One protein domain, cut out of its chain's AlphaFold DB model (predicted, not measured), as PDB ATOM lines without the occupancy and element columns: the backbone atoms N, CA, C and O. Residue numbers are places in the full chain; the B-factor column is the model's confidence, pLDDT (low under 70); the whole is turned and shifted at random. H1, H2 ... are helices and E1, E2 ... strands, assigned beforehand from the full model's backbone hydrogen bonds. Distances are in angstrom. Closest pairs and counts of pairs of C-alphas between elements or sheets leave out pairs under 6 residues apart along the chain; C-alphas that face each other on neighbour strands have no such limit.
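What this domain is: This is residues 3 to 79 of the 89 residues of an uncharacterized protein of Apibacter mensalis (UniProt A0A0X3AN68). Short H1 lies near the middle, with the small parallel sheet of E1 and E2 at one side, H3 packed on it and H4 close by. H2 lies at one far end, and residues 53 to 58 stick out at the other. The printed part has 77 residues, with four named helices and two named strands in the order E1 H1 H2 H3 E2 H4; its class is mostly helix, helices holding 36 and strands 7 of the 43 residues in named elements, and it is compact, with a radius of gyration of the C-alphas of 13.1 A and spans of 39 by 28 by 26 A.

Where its parts are: E1 is residues 3 to 5, from C-alpha 3 at (241.367, 215.775, 167.086), and E2 61 to 64. H1 is 16 to 19, H2 27 to 34, H3 40 to 53, 19.9 A long, and H4 68 to 77, 14.1 A, ending at (261.959, 220.179, 171.231).

How they stand to each other: E1, H1 H2 H3, E2 form a strand-helix-strand unit, parallel neighbour strands with helices between. N 4 and O 62 are within hydrogen-bond range, 2.8 A. H3, with residues 41 to 45 alone, touches H1; the closest C-alphas, Leu 19 and Met 41, are 5.6 A apart. H3 and H4 are apart. Every O i to N i+4 pair is within range in H2, H3 and H4; H1 is too short for one.

The domain as a whole: The printed part has no cut and no long link; residues 10 to 12 have pLDDT under 70.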
ATOM      1  N   VAL A   3     240.863 216.592 168.194       92.56
ATOM      2  CA  VAL A   3     241.367 215.775 167.086       92.56
ATOM      3  C   VAL A   3     241.911 216.722 166.029       92.56
ATOM      4  O   VAL A   3     241.218 217.656 165.626       92.56
ATOM      5  N   ILE A   4     243.159 216.501 165.643       92.12
ATOM      6  CA  ILE A   4     243.871 217.239 164.611       92.12
ATOM      7  C   ILE A   4     244.067 216.276 163.446       92.12
ATOM      8  O   ILE A   4     244.727 215.252 163.595       92.12
ATOM      9  N   ASP A   5     243.462 216.608 162.316       90.62
ATOM     10  CA  ASP A   5     243.571 215.864 161.067       90.62
ATOM     11  C   ASP A   5     243.578 216.885 159.930       90.62
ATOM     12  O   ASP A   5     242.531 217.419 159.547       90.62
ATOM     13  N   ASP A   6     244.780 217.235 159.471       86.19
ATOM     14  CA  ASP A   6     244.949 218.220 158.406       86.19
ATOM     15  C   ASP A   6     244.423 217.689 157.058       86.19
ATOM     16  O   ASP A   6     243.942 218.490 156.255       86.19
ATOM     17  N   GLU A   7     244.444 216.372 156.812       83.31
ATOM     18  CA  GLU A   7     244.023 215.772 155.534       83.31
ATOM     19  C   GLU A   7     242.498 215.758 155.370       83.31
ATOM     20  O   GLU A   7     241.982 216.134 154.314       83.31
ATOM     21  N   GLU A   8     241.758 215.390 156.418       82.38
ATOM     22  CA  GLU A   8     240.287 215.404 156.396       82.38
ATOM     23  C   GLU A   8     239.702 216.815 156.583       82.38
ATOM     24  O   GLU A   8     238.529 217.081 156.274       82.38
ATOM     25  N   SER A   9     240.505 217.765 157.071       76.88
ATOM     26  CA  SER A   9     240.060 219.146 157.232       76.88
ATOM     27  C   SER A   9     239.884 219.834 155.868       76.88
ATOM     28  O   SER A   9     240.819 220.241 155.189       76.88
ATOM     29  N   ARG A  10     238.625 220.012 155.444       65.25
ATOM     30  CA  ARG A  10     238.249 220.570 154.123       65.25
ATOM     31  C   ARG A  10     238.589 222.059 153.907       65.25
ATOM     32  O   ARG A  10     238.037 222.681 153.001       65.25
ATOM     33  N   GLY A  11     239.420 222.674 154.749       63.25
ATOM     34  CA  GLY A  11     239.683 224.113 154.741       63.25
ATOM     35  C   GLY A  11     241.171 224.449 154.744       63.25
ATOM     36  O   GLY A  11     241.915 223.970 155.580       63.25
ATOM     37  N   PHE A  12     241.592 225.375 153.879       66.75
ATOM     38  CA  PHE A  12     242.990 225.830 153.764       66.75
ATOM     39  C   PHE A  12     243.389 226.924 154.777       66.75
ATOM     40  O   PHE A  12     244.401 227.604 154.611       66.75
ATOM     41  N   LEU A  13     242.546 227.188 155.779       74.81
ATOM     42  CA  LEU A  13     242.693 228.341 156.677       74.81
ATOM     43  C   LEU A  13     243.741 228.125 157.775       74.81
ATOM     44  O   LEU A  13     244.320 229.104 158.259       74.81
ATOM     45  N   PHE A  14     243.965 226.868 158.149       82.88
ATOM     46  CA  PHE A  14     244.894 226.423 159.181       82.88
ATOM     47  C   PHE A  14     245.646 225.179 158.699       82.88
ATOM     48  O   PHE A  14     245.203 224.506 157.773       82.88
ATOM     49  N   ASN A  15     246.811 224.922 159.286       89.38
ATOM     50  CA  ASN A  15     247.631 223.752 158.992       89.38
ATOM     51  C   ASN A  15     248.520 223.454 160.205       89.38
ATOM     52  O   ASN A  15     249.417 224.240 160.537       89.38
ATOM     53  N   TYR A  16     248.218 222.361 160.896       91.75
ATOM     54  CA  TYR A  16     248.912 221.942 162.105       91.75
ATOM     55  C   TYR A  16     250.275 221.322 161.817       91.75
ATOM     56  O   TYR A  16     251.204 221.574 162.579       91.75
ATOM     57  N   ASP A  17     250.448 220.617 160.704       91.44
ATOM     58  CA  ASP A  17     251.741 220.063 160.298       91.44
ATOM     59  C   ASP A  17     252.805 221.161 160.137       91.44
ATOM     60  O   ASP A  17     253.952 220.980 160.539       91.44
ATOM     61  N   LYS A  18     252.440 222.336 159.614       91.38
ATOM     62  CA  LYS A  18     253.320 223.515 159.567       91.38
ATOM     63  C   LYS A  18     253.552 224.110 160.950       91.38
ATOM     64  O   LYS A  18     254.672 224.504 161.256       91.38
ATOM     65  N   LEU A  19     252.516 224.183 161.794       92.44
ATOM     66  CA  LEU A  19     252.645 224.693 163.166       92.44
ATOM     67  C   LEU A  19     253.603 223.837 164.002       92.44
ATOM     68  O   LEU A  19     254.382 224.378 164.782       92.44
ATOM     69  N   PHE A  20     253.528 222.518 163.845       93.31
ATOM     70  CA  PHE A  20     254.381 221.557 164.528       93.31
ATOM     71  C   PHE A  20     255.712 221.306 163.797       93.31
ATOM     72  O   PHE A  20     256.457 220.412 164.190       93.31
ATOM     73  N   GLU A  21     256.013 222.069 162.739       93.25
ATOM     74  CA  GLU A  21     257.211 221.941 161.894       93.25
ATOM     75  C   GLU A  21     257.433 220.530 161.312       93.25
ATOM     76  O   GLU A  21     258.566 220.130 161.054       93.25
ATOM     77  N   VAL A  22     256.368 219.755 161.104       93.06
ATOM     78  CA  VAL A  22     256.410 218.458 160.404       93.06
ATOM     79  C   VAL A  22     256.557 218.670 158.897       93.06
ATOM     80  O   VAL A  22     257.282 217.943 158.220       93.06
ATOM     81  N   THR A  23     255.902 219.709 158.380       90.38
ATOM     82  CA  THR A  23     256.015 220.145 156.986       90.38
ATOM     83  C   THR A  23     256.679 221.523 156.936       90.38
ATOM     84  O   THR A  23     256.324 222.394 157.735       90.38
ATOM     85  N   PRO A  24     257.627 221.767 156.011       87.88
ATOM     86  CA  PRO A  24     258.265 223.071 155.879       87.88
ATOM     87  C   PRO A  24     257.277 224.164 155.454       87.88
ATOM     88  O   PRO A  24     256.202 223.913 154.896       87.88
ATOM     89  N   LEU A  25     257.682 225.413 155.676       86.75
ATOM     90  CA  LEU A  25     256.952 226.573 155.181       86.75
ATOM     91  C   LEU A  25     256.946 226.590 153.655       86.75
ATOM     92  O   LEU A  25     257.920 226.226 153.002       86.75
ATOM     93  N   SER A  26     255.833 227.037 153.077       86.19
ATOM     94  CA  SER A  26     255.805 227.326 151.646       86.19
ATOM     95  C   SER A  26     256.452 228.684 151.373       86.19
ATOM     96  O   SER A  26     256.444 229.570 152.226       86.19
ATOM     97  N   THR A  27     256.908 228.911 150.143       87.44
ATOM     98  CA  THR A  27     257.449 230.211 149.706       87.44
ATOM     99  C   THR A  27     256.482 231.372 149.966       87.44
ATOM    100  O   THR A  27     256.897 232.491 150.261       87.44
ATOM    101  N   ASN A  28     255.171 231.122 149.880       85.94
ATOM    102  CA  ASN A  28     254.163 232.138 150.168       85.94
ATOM    103  C   ASN A  28     254.064 232.445 151.672       85.94
ATOM    104  O   ASN A  28     253.839 233.595 152.040       85.94
ATOM    105  N   ASP A  29     254.249 231.444 152.538       86.00
ATOM    106  CA  ASP A  29     254.304 231.653 153.988       86.00
ATOM    107  C   ASP A  29     255.519 232.512 154.348       86.00
ATOM    108  O   ASP A  29     255.363 233.530 155.012       86.00
ATOM    109  N   GLU A  30     256.702 232.169 153.832       88.31
ATOM    110  CA  GLU A  30     257.937 232.931 154.057       88.31
ATOM    111  C   GLU A  30     257.802 234.392 153.614       88.31
ATOM    112  O   GLU A  30     258.164 235.307 154.355       88.31
ATOM    113  N   LYS A  31     257.213 234.624 152.435       91.44
ATOM    114  CA  LYS A  31     256.934 235.972 151.937       91.44
ATOM    115  C   LYS A  31     255.992 236.741 152.868       91.44
ATOM    116  O   LYS A  31     256.257 237.900 153.175       91.44
ATOM    117  N   ASN A  32     254.918 236.110 153.343       88.06
ATOM    118  CA  ASN A  32     253.981 236.758 154.263       88.06
ATOM    119  C   ASN A  32     254.648 237.117 155.600       88.06
ATOM    120  O   ASN A  32     254.394 238.205 156.113       88.06
ATOM    121  N   ILE A  33     255.534 236.258 156.124       88.00
ATOM    122  CA  ILE A  33     256.325 236.542 157.335       88.00
ATOM    123  C   ILE A  33     257.218 237.766 157.114       88.00
ATOM    124  O   ILE A  33     257.225 238.676 157.940       88.00
ATOM    125  N   GLN A  34     257.943 237.815 155.991       91.19
ATOM    126  CA  GLN A  34     258.831 238.937 155.661       91.19
ATOM    127  C   GLN A  34     258.069 240.259 155.491       91.19
ATOM    128  O   GLN A  34     258.564 241.313 155.881       91.19
ATOM    129  N   GLU A  35     256.855 240.208 154.944       93.06
ATOM    130  CA  GLU A  35     255.976 241.369 154.778       93.06
ATOM    131  C   GLU A  35     255.218 241.752 156.067       93.06
ATOM    132  O   GLU A  35     254.429 242.698 156.052       93.06
ATOM    133  N   GLY A  36     255.427 241.034 157.181       88.94
ATOM    134  CA  GLY A  36     254.749 241.283 158.459       88.94
ATOM    135  C   GLY A  36     253.242 241.009 158.427       88.94
ATOM    136  O   GLY A  36     252.489 241.560 159.231       88.94
ATOM    137  N   LYS A  37     252.782 240.192 157.475       90.25
ATOM    138  CA  LYS A  37     251.374 239.816 157.320       90.25
ATOM    139  C   LYS A  37     251.037 238.625 158.204       90.25
ATOM    140  O   LYS A  37     251.853 237.737 158.420       90.25
ATOM    141  N   GLU A  38     249.784 238.573 158.644       86.00
ATOM    142  CA  GLU A  38     249.254 237.404 159.340       86.00
ATOM    143  C   GLU A  38     249.345 236.150 158.453       86.00
ATOM    144  O   GLU A  38     248.803 236.109 157.343       86.00
ATOM    145  N   THR A  39     249.978 235.102 158.972       86.44
ATOM    146  CA  THR A  39     250.166 233.835 158.260       86.44
ATOM    147  C   THR A  39     249.140 232.773 158.651       86.44
ATOM    148  O   THR A  39     248.436 232.874 159.661       86.44
ATOM    149  N   GLY A  40     249.071 231.696 157.859       84.62
ATOM    150  CA  GLY A  40     248.303 230.504 158.232       84.62
ATOM    151  C   GLY A  40     248.771 229.896 159.559       84.62
ATOM    152  O   GLY A  40     247.946 229.420 160.338       84.62
ATOM    153  N   MET A  41     250.066 229.991 159.874       87.44
ATOM    154  CA  MET A  41     250.603 229.530 161.157       87.44
ATOM    155  C   MET A  41     250.087 230.357 162.328       87.44
ATOM    156  O   MET A  41     249.704 229.783 163.342       87.44
ATOM    157  N   ASP A  42     250.007 231.683 162.195       88.75
ATOM    158  CA  ASP A  42     249.508 232.548 163.272       88.75
ATOM    159  C   ASP A  42     248.049 232.240 163.612       88.75
ATOM    160  O   ASP A  42     247.646 232.262 164.781       88.75
ATOM    161  N   ARG A  43     247.246 231.948 162.582       90.19
ATOM    162  CA  ARG A  43     245.853 231.515 162.742       90.19
ATOM    163  C   ARG A  43     245.772 230.133 163.386       90.19
ATOM    164  O   ARG A  43     245.013 229.958 164.337       90.19
ATOM    165  N   THR A  44     246.590 229.185 162.930       92.06
ATOM    166  CA  THR A  44     246.637 227.821 163.483       92.06
ATOM    167  C   THR A  44     247.087 227.826 164.943       92.06
ATOM    168  O   THR A  44     246.457 227.188 165.777       92.06
ATOM    169  N   ARG A  45     248.107 228.618 165.298       92.12
ATOM    170  CA  ARG A  45     248.583 228.766 166.682       92.12
ATOM    171  C   ARG A  45     247.488 229.303 167.600       92.12
ATOM    172  O   ARG A  45     247.311 228.796 168.704       92.12
ATOM    173  N   ARG A  46     246.716 230.298 167.147       92.88
ATOM    174  CA  ARG A  46     245.547 230.800 167.891       92.88
ATOM    175  C   ARG A  46     244.467 229.737 168.049       92.88
ATOM    176  O   ARG A  46     243.914 229.606 169.139       92.88
ATOM    177  N   LEU A  47     244.183 228.973 166.997       91.69
ATOM    178  CA  LEU A  47     243.213 227.883 167.057       91.69
ATOM    179  C   LEU A  47     243.654 226.809 168.061       91.69
ATOM    180  O   LEU A  47     242.862 226.417 168.916       91.69
ATOM    181  N   PHE A  48     244.930 226.419 168.021       92.94
ATOM    182  CA  PHE A  48     245.524 225.473 168.959       92.94
ATOM    183  C   PHE A  48     245.443 225.977 170.402       92.94
ATOM    184  O   PHE A  48     244.991 225.252 171.286       92.94
ATOM    185  N   TYR A  49     245.790 227.246 170.638       93.19
ATOM    186  CA  TYR A  49     245.675 227.878 171.952       93.19
ATOM    187  C   TYR A  49     244.239 227.828 172.487       93.19
ATOM    188  O   TYR A  49     244.015 227.450 173.637       93.19
ATOM    189  N   VAL A  50     243.244 228.170 171.664       93.00
ATOM    190  CA  VAL A  50     241.826 228.094 172.056       93.00
ATOM    191  C   VAL A  50     241.406 226.651 172.337       93.00
ATOM    192  O   VAL A  50     240.686 226.409 173.304       93.00
ATOM    193  N   ALA A  51     241.850 225.692 171.524       90.00
ATOM    194  CA  ALA A  51     241.541 224.281 171.721       90.00
ATOM    195  C   ALA A  51     242.108 223.755 173.052       90.00
ATOM    196  O   ALA A  51     241.398 223.072 173.792       90.00
ATOM    197  N   CYS A  52     243.342 224.137 173.393       91.56
ATOM    198  CA  CYS A  52     244.007 223.725 174.628       91.56
ATOM    199  C   CYS A  52     243.426 224.429 175.866       91.56
ATOM    200  O   CYS A  52     243.058 223.773 176.835       91.56
ATOM    201  N   SER A  53     243.275 225.757 175.823       93.69
ATOM    202  CA  SER A  53     242.846 226.588 176.967       93.69
ATOM    203  C   SER A  53     241.405 226.359 177.432       93.69
ATOM    204  O   SER A  53     241.035 226.781 178.526       93.69
ATOM    205  N   ARG A  54     240.566 225.699 176.626       93.06
ATOM    206  CA  ARG A  54     239.197 225.347 177.030       93.06
ATOM    207  C   ARG A  54     239.128 224.126 177.944       93.06
ATOM    208  O   ARG A  54     238.093 223.925 178.584       93.06
ATOM    209  N   ALA A  55     240.181 223.314 178.001       93.38
ATOM    210  CA  ALA A  55     240.258 222.208 178.944       93.38
ATOM    211  C   ALA A  55     240.342 222.752 180.379       93.38
ATOM    212  O   ALA A  55     241.155 223.624 180.669       93.38
ATOM    213  N   LYS A  56     239.480 222.253 181.273       92.25
ATOM    214  CA  LYS A  56     239.435 222.698 182.679       92.25
ATOM    215  C   LYS A  56     240.245 221.822 183.628       92.25
ATOM    216  O   LYS A  56     240.754 222.327 184.617       92.25
ATOM    217  N   GLU A  57     240.319 220.528 183.340       93.62
ATOM    218  CA  GLU A  57     240.953 219.540 184.220       93.62
ATOM    219  C   GLU A  57     242.058 218.789 183.483       93.62
ATOM    220  O   GLU A  57     243.205 218.796 183.912       93.62
ATOM    221  N   SER A  58     241.729 218.182 182.343       93.19
ATOM    222  CA  SER A  58     242.677 217.430 181.526       93.19
ATOM    223  C   SER A  58     242.446 217.666 180.036       93.19
ATOM    224  O   SER A  58     241.335 217.976 179.586       93.19
ATOM    225  N   LEU A  59     243.517 217.525 179.259       93.94
ATOM    226  CA  LEU A  59     243.525 217.676 177.811       93.94
ATOM    227  C   LEU A  59     244.080 216.400 177.180       93.94
ATOM    228  O   LEU A  59     245.116 215.894 177.588       93.94
ATOM    229  N   ALA A  60     243.386 215.911 176.158       95.31
ATOM    230  CA  ALA A  60     243.870 214.853 175.283       95.31
ATOM    231  C   ALA A  60     243.809 215.363 173.844       95.31
ATOM    232  O   ALA A  60     242.751 215.848 173.414       95.31
ATOM    233  N   ILE A  61     244.931 215.260 173.135       95.00
ATOM    234  CA  ILE A  61     245.071 215.635 171.728       95.00
ATOM    235  C   ILE A  61     245.394 214.370 170.942       95.00
ATOM    236  O   ILE A  61     246.324 213.648 171.283       95.00
ATOM    237  N   VAL A  62     244.612 214.107 169.901       95.62
ATOM    238  CA  VAL A  62     244.878 213.048 168.928       95.62
ATOM    239  C   VAL A  62     245.255 213.740 167.630       95.62
ATOM    240  O   VAL A  62     244.459 214.522 167.118       95.62
ATOM    241  N   ALA A  63     246.463 213.498 167.131       94.19
ATOM    242  CA  ALA A  63     246.959 214.108 165.903       94.19
ATOM    243  C   ALA A  63     247.261 213.024 164.867       94.19
ATOM    244  O   ALA A  63     248.070 212.132 165.122       94.19
ATOM    245  N   TYR A  64     246.612 213.118 163.713       93.62
ATOM    246  CA  TYR A  64     246.944 212.345 162.526       93.62
ATOM    247  C   TYR A  64     248.011 213.101 161.743       93.62
ATOM    248  O   TYR A  64     247.885 214.300 161.508       93.62
ATOM    249  N   THR A  65     249.085 212.407 161.383       92.31
ATOM    250  CA  THR A  65     250.182 212.986 160.611       92.31
ATOM    251  C   THR A  65     250.900 211.894 159.831       92.31
ATOM    252  O   THR A  65     250.972 210.743 160.268       92.31
ATOM    253  N   ASN A  66     251.485 212.269 158.697       92.06
ATOM    254  CA  ASN A  66     252.283 211.367 157.870       92.06
ATOM    255  C   ASN A  66     253.672 211.075 158.465       92.06
ATOM    256  O   ASN A  66     254.350 210.152 158.016       92.06
ATOM    257  N   ASN A  67     254.117 211.846 159.467       94.94
ATOM    258  CA  ASN A  67     255.422 211.658 160.103       94.94
ATOM    259  C   ASN A  67     255.342 211.787 161.642       94.94
ATOM    260  O   ASN A  67     255.729 212.816 162.207       94.94
ATOM    261  N   PRO A  68     254.848 210.743 162.338       95.38
ATOM    262  CA  PRO A  68     254.598 210.790 163.780       95.38
ATOM    263  C   PRO A  68     255.875 210.951 164.615       95.38
ATOM    264  O   PRO A  68     255.851 211.613 165.651       95.38
ATOM    265  N   GLU A  69     257.006 210.408 164.155       96.50
ATOM    266  CA  GLU A  69     258.296 210.549 164.841       96.50
ATOM    267  C   GLU A  69     258.811 211.990 164.800       96.50
ATOM    268  O   GLU A  69     259.267 212.525 165.812       96.50
ATOM    269  N   MET A  70     258.707 212.652 163.643       96.50
ATOM    270  CA  MET A  70     259.088 214.059 163.519       96.50
ATOM    271  C   MET A  70     258.196 214.952 164.378       96.50
ATOM    272  O   MET A  70     258.716 215.792 165.112       96.50
ATOM    273  N   LEU A  71     256.879 214.720 164.357       96.31
ATOM    274  CA  LEU A  71     255.938 215.423 165.225       96.31
ATOM    275  C   LEU A  71     256.316 215.255 166.702       96.31
ATOM    276  O   LEU A  71     256.464 216.247 167.412       96.31
ATOM    277  N   ARG A  72     256.545 214.017 167.158       96.69
ATOM    278  CA  ARG A  72     256.969 213.726 168.534       96.69
ATOM    279  C   ARG A  72     258.239 214.489 168.910       96.69
ATOM    280  O   ARG A  72     258.276 215.139 169.952       96.69
ATOM    281  N   ASN A  73     259.269 214.424 168.069       97.12
ATOM    282  CA  ASN A  73     260.544 215.086 168.336       97.12
ATOM    283  C   ASN A  73     260.397 216.609 168.395       97.12
ATOM    284  O   ASN A  73     260.985 217.242 169.269       97.12
ATOM    285  N   ASN A  74     259.585 217.189 167.511       96.56
ATOM    286  CA  ASN A  74     259.324 218.622 167.498       96.56
ATOM    287  C   ASN A  74     258.532 219.068 168.733       96.56
ATOM    288  O   ASN A  74     258.913 220.047 169.364       96.56
ATOM    289  N   LEU A  75     257.498 218.328 169.142       95.81
ATOM    290  CA  LEU A  75     256.725 218.636 170.353       95.81
ATOM    291  C   LEU A  75     257.586 218.616 171.624       95.81
ATOM    292  O   LEU A  75     257.417 219.479 172.485       95.81
ATOM    293  N   ILE A  76     258.534 217.675 171.713       97.44
ATOM    294  CA  ILE A  76     259.518 217.618 172.804       97.44
ATOM    295  C   ILE A  76     260.504 218.789 172.697       97.44
ATOM    296  O   ILE A  76     260.762 219.466 173.686       97.44
ATOM    297  N   LYS A  77     261.032 219.063 171.497       97.06
ATOM    298  CA  LYS A  77     261.959 220.179 171.231       97.06
ATOM    299  C   LYS A  77     261.343 221.541 171.568       97.06
ATOM    300  O   LYS A  77     262.060 222.429 172.014       97.06
ATOM    301  N   PHE A  78     260.044 221.720 171.332       94.81
ATOM    302  CA  PHE A  78     259.316 222.941 171.683       94.81
ATOM    303  C   PHE A  78     258.929 223.017 173.160       94.81
ATOM    304  O   PHE A  78     258.372 224.033 173.567       94.81
ATOM    305  N   GLU A  79     259.190 221.961 173.935       95.88
ATOM    306  CA  GLU A  79     258.791 221.840 175.340       95.88
ATOM    307  C   GLU A  79     257.267 221.953 175.528       95.88
ATOM    308  O   GLU A  79     256.780 222.447 176.542       95.88
TER     309      GLU A  79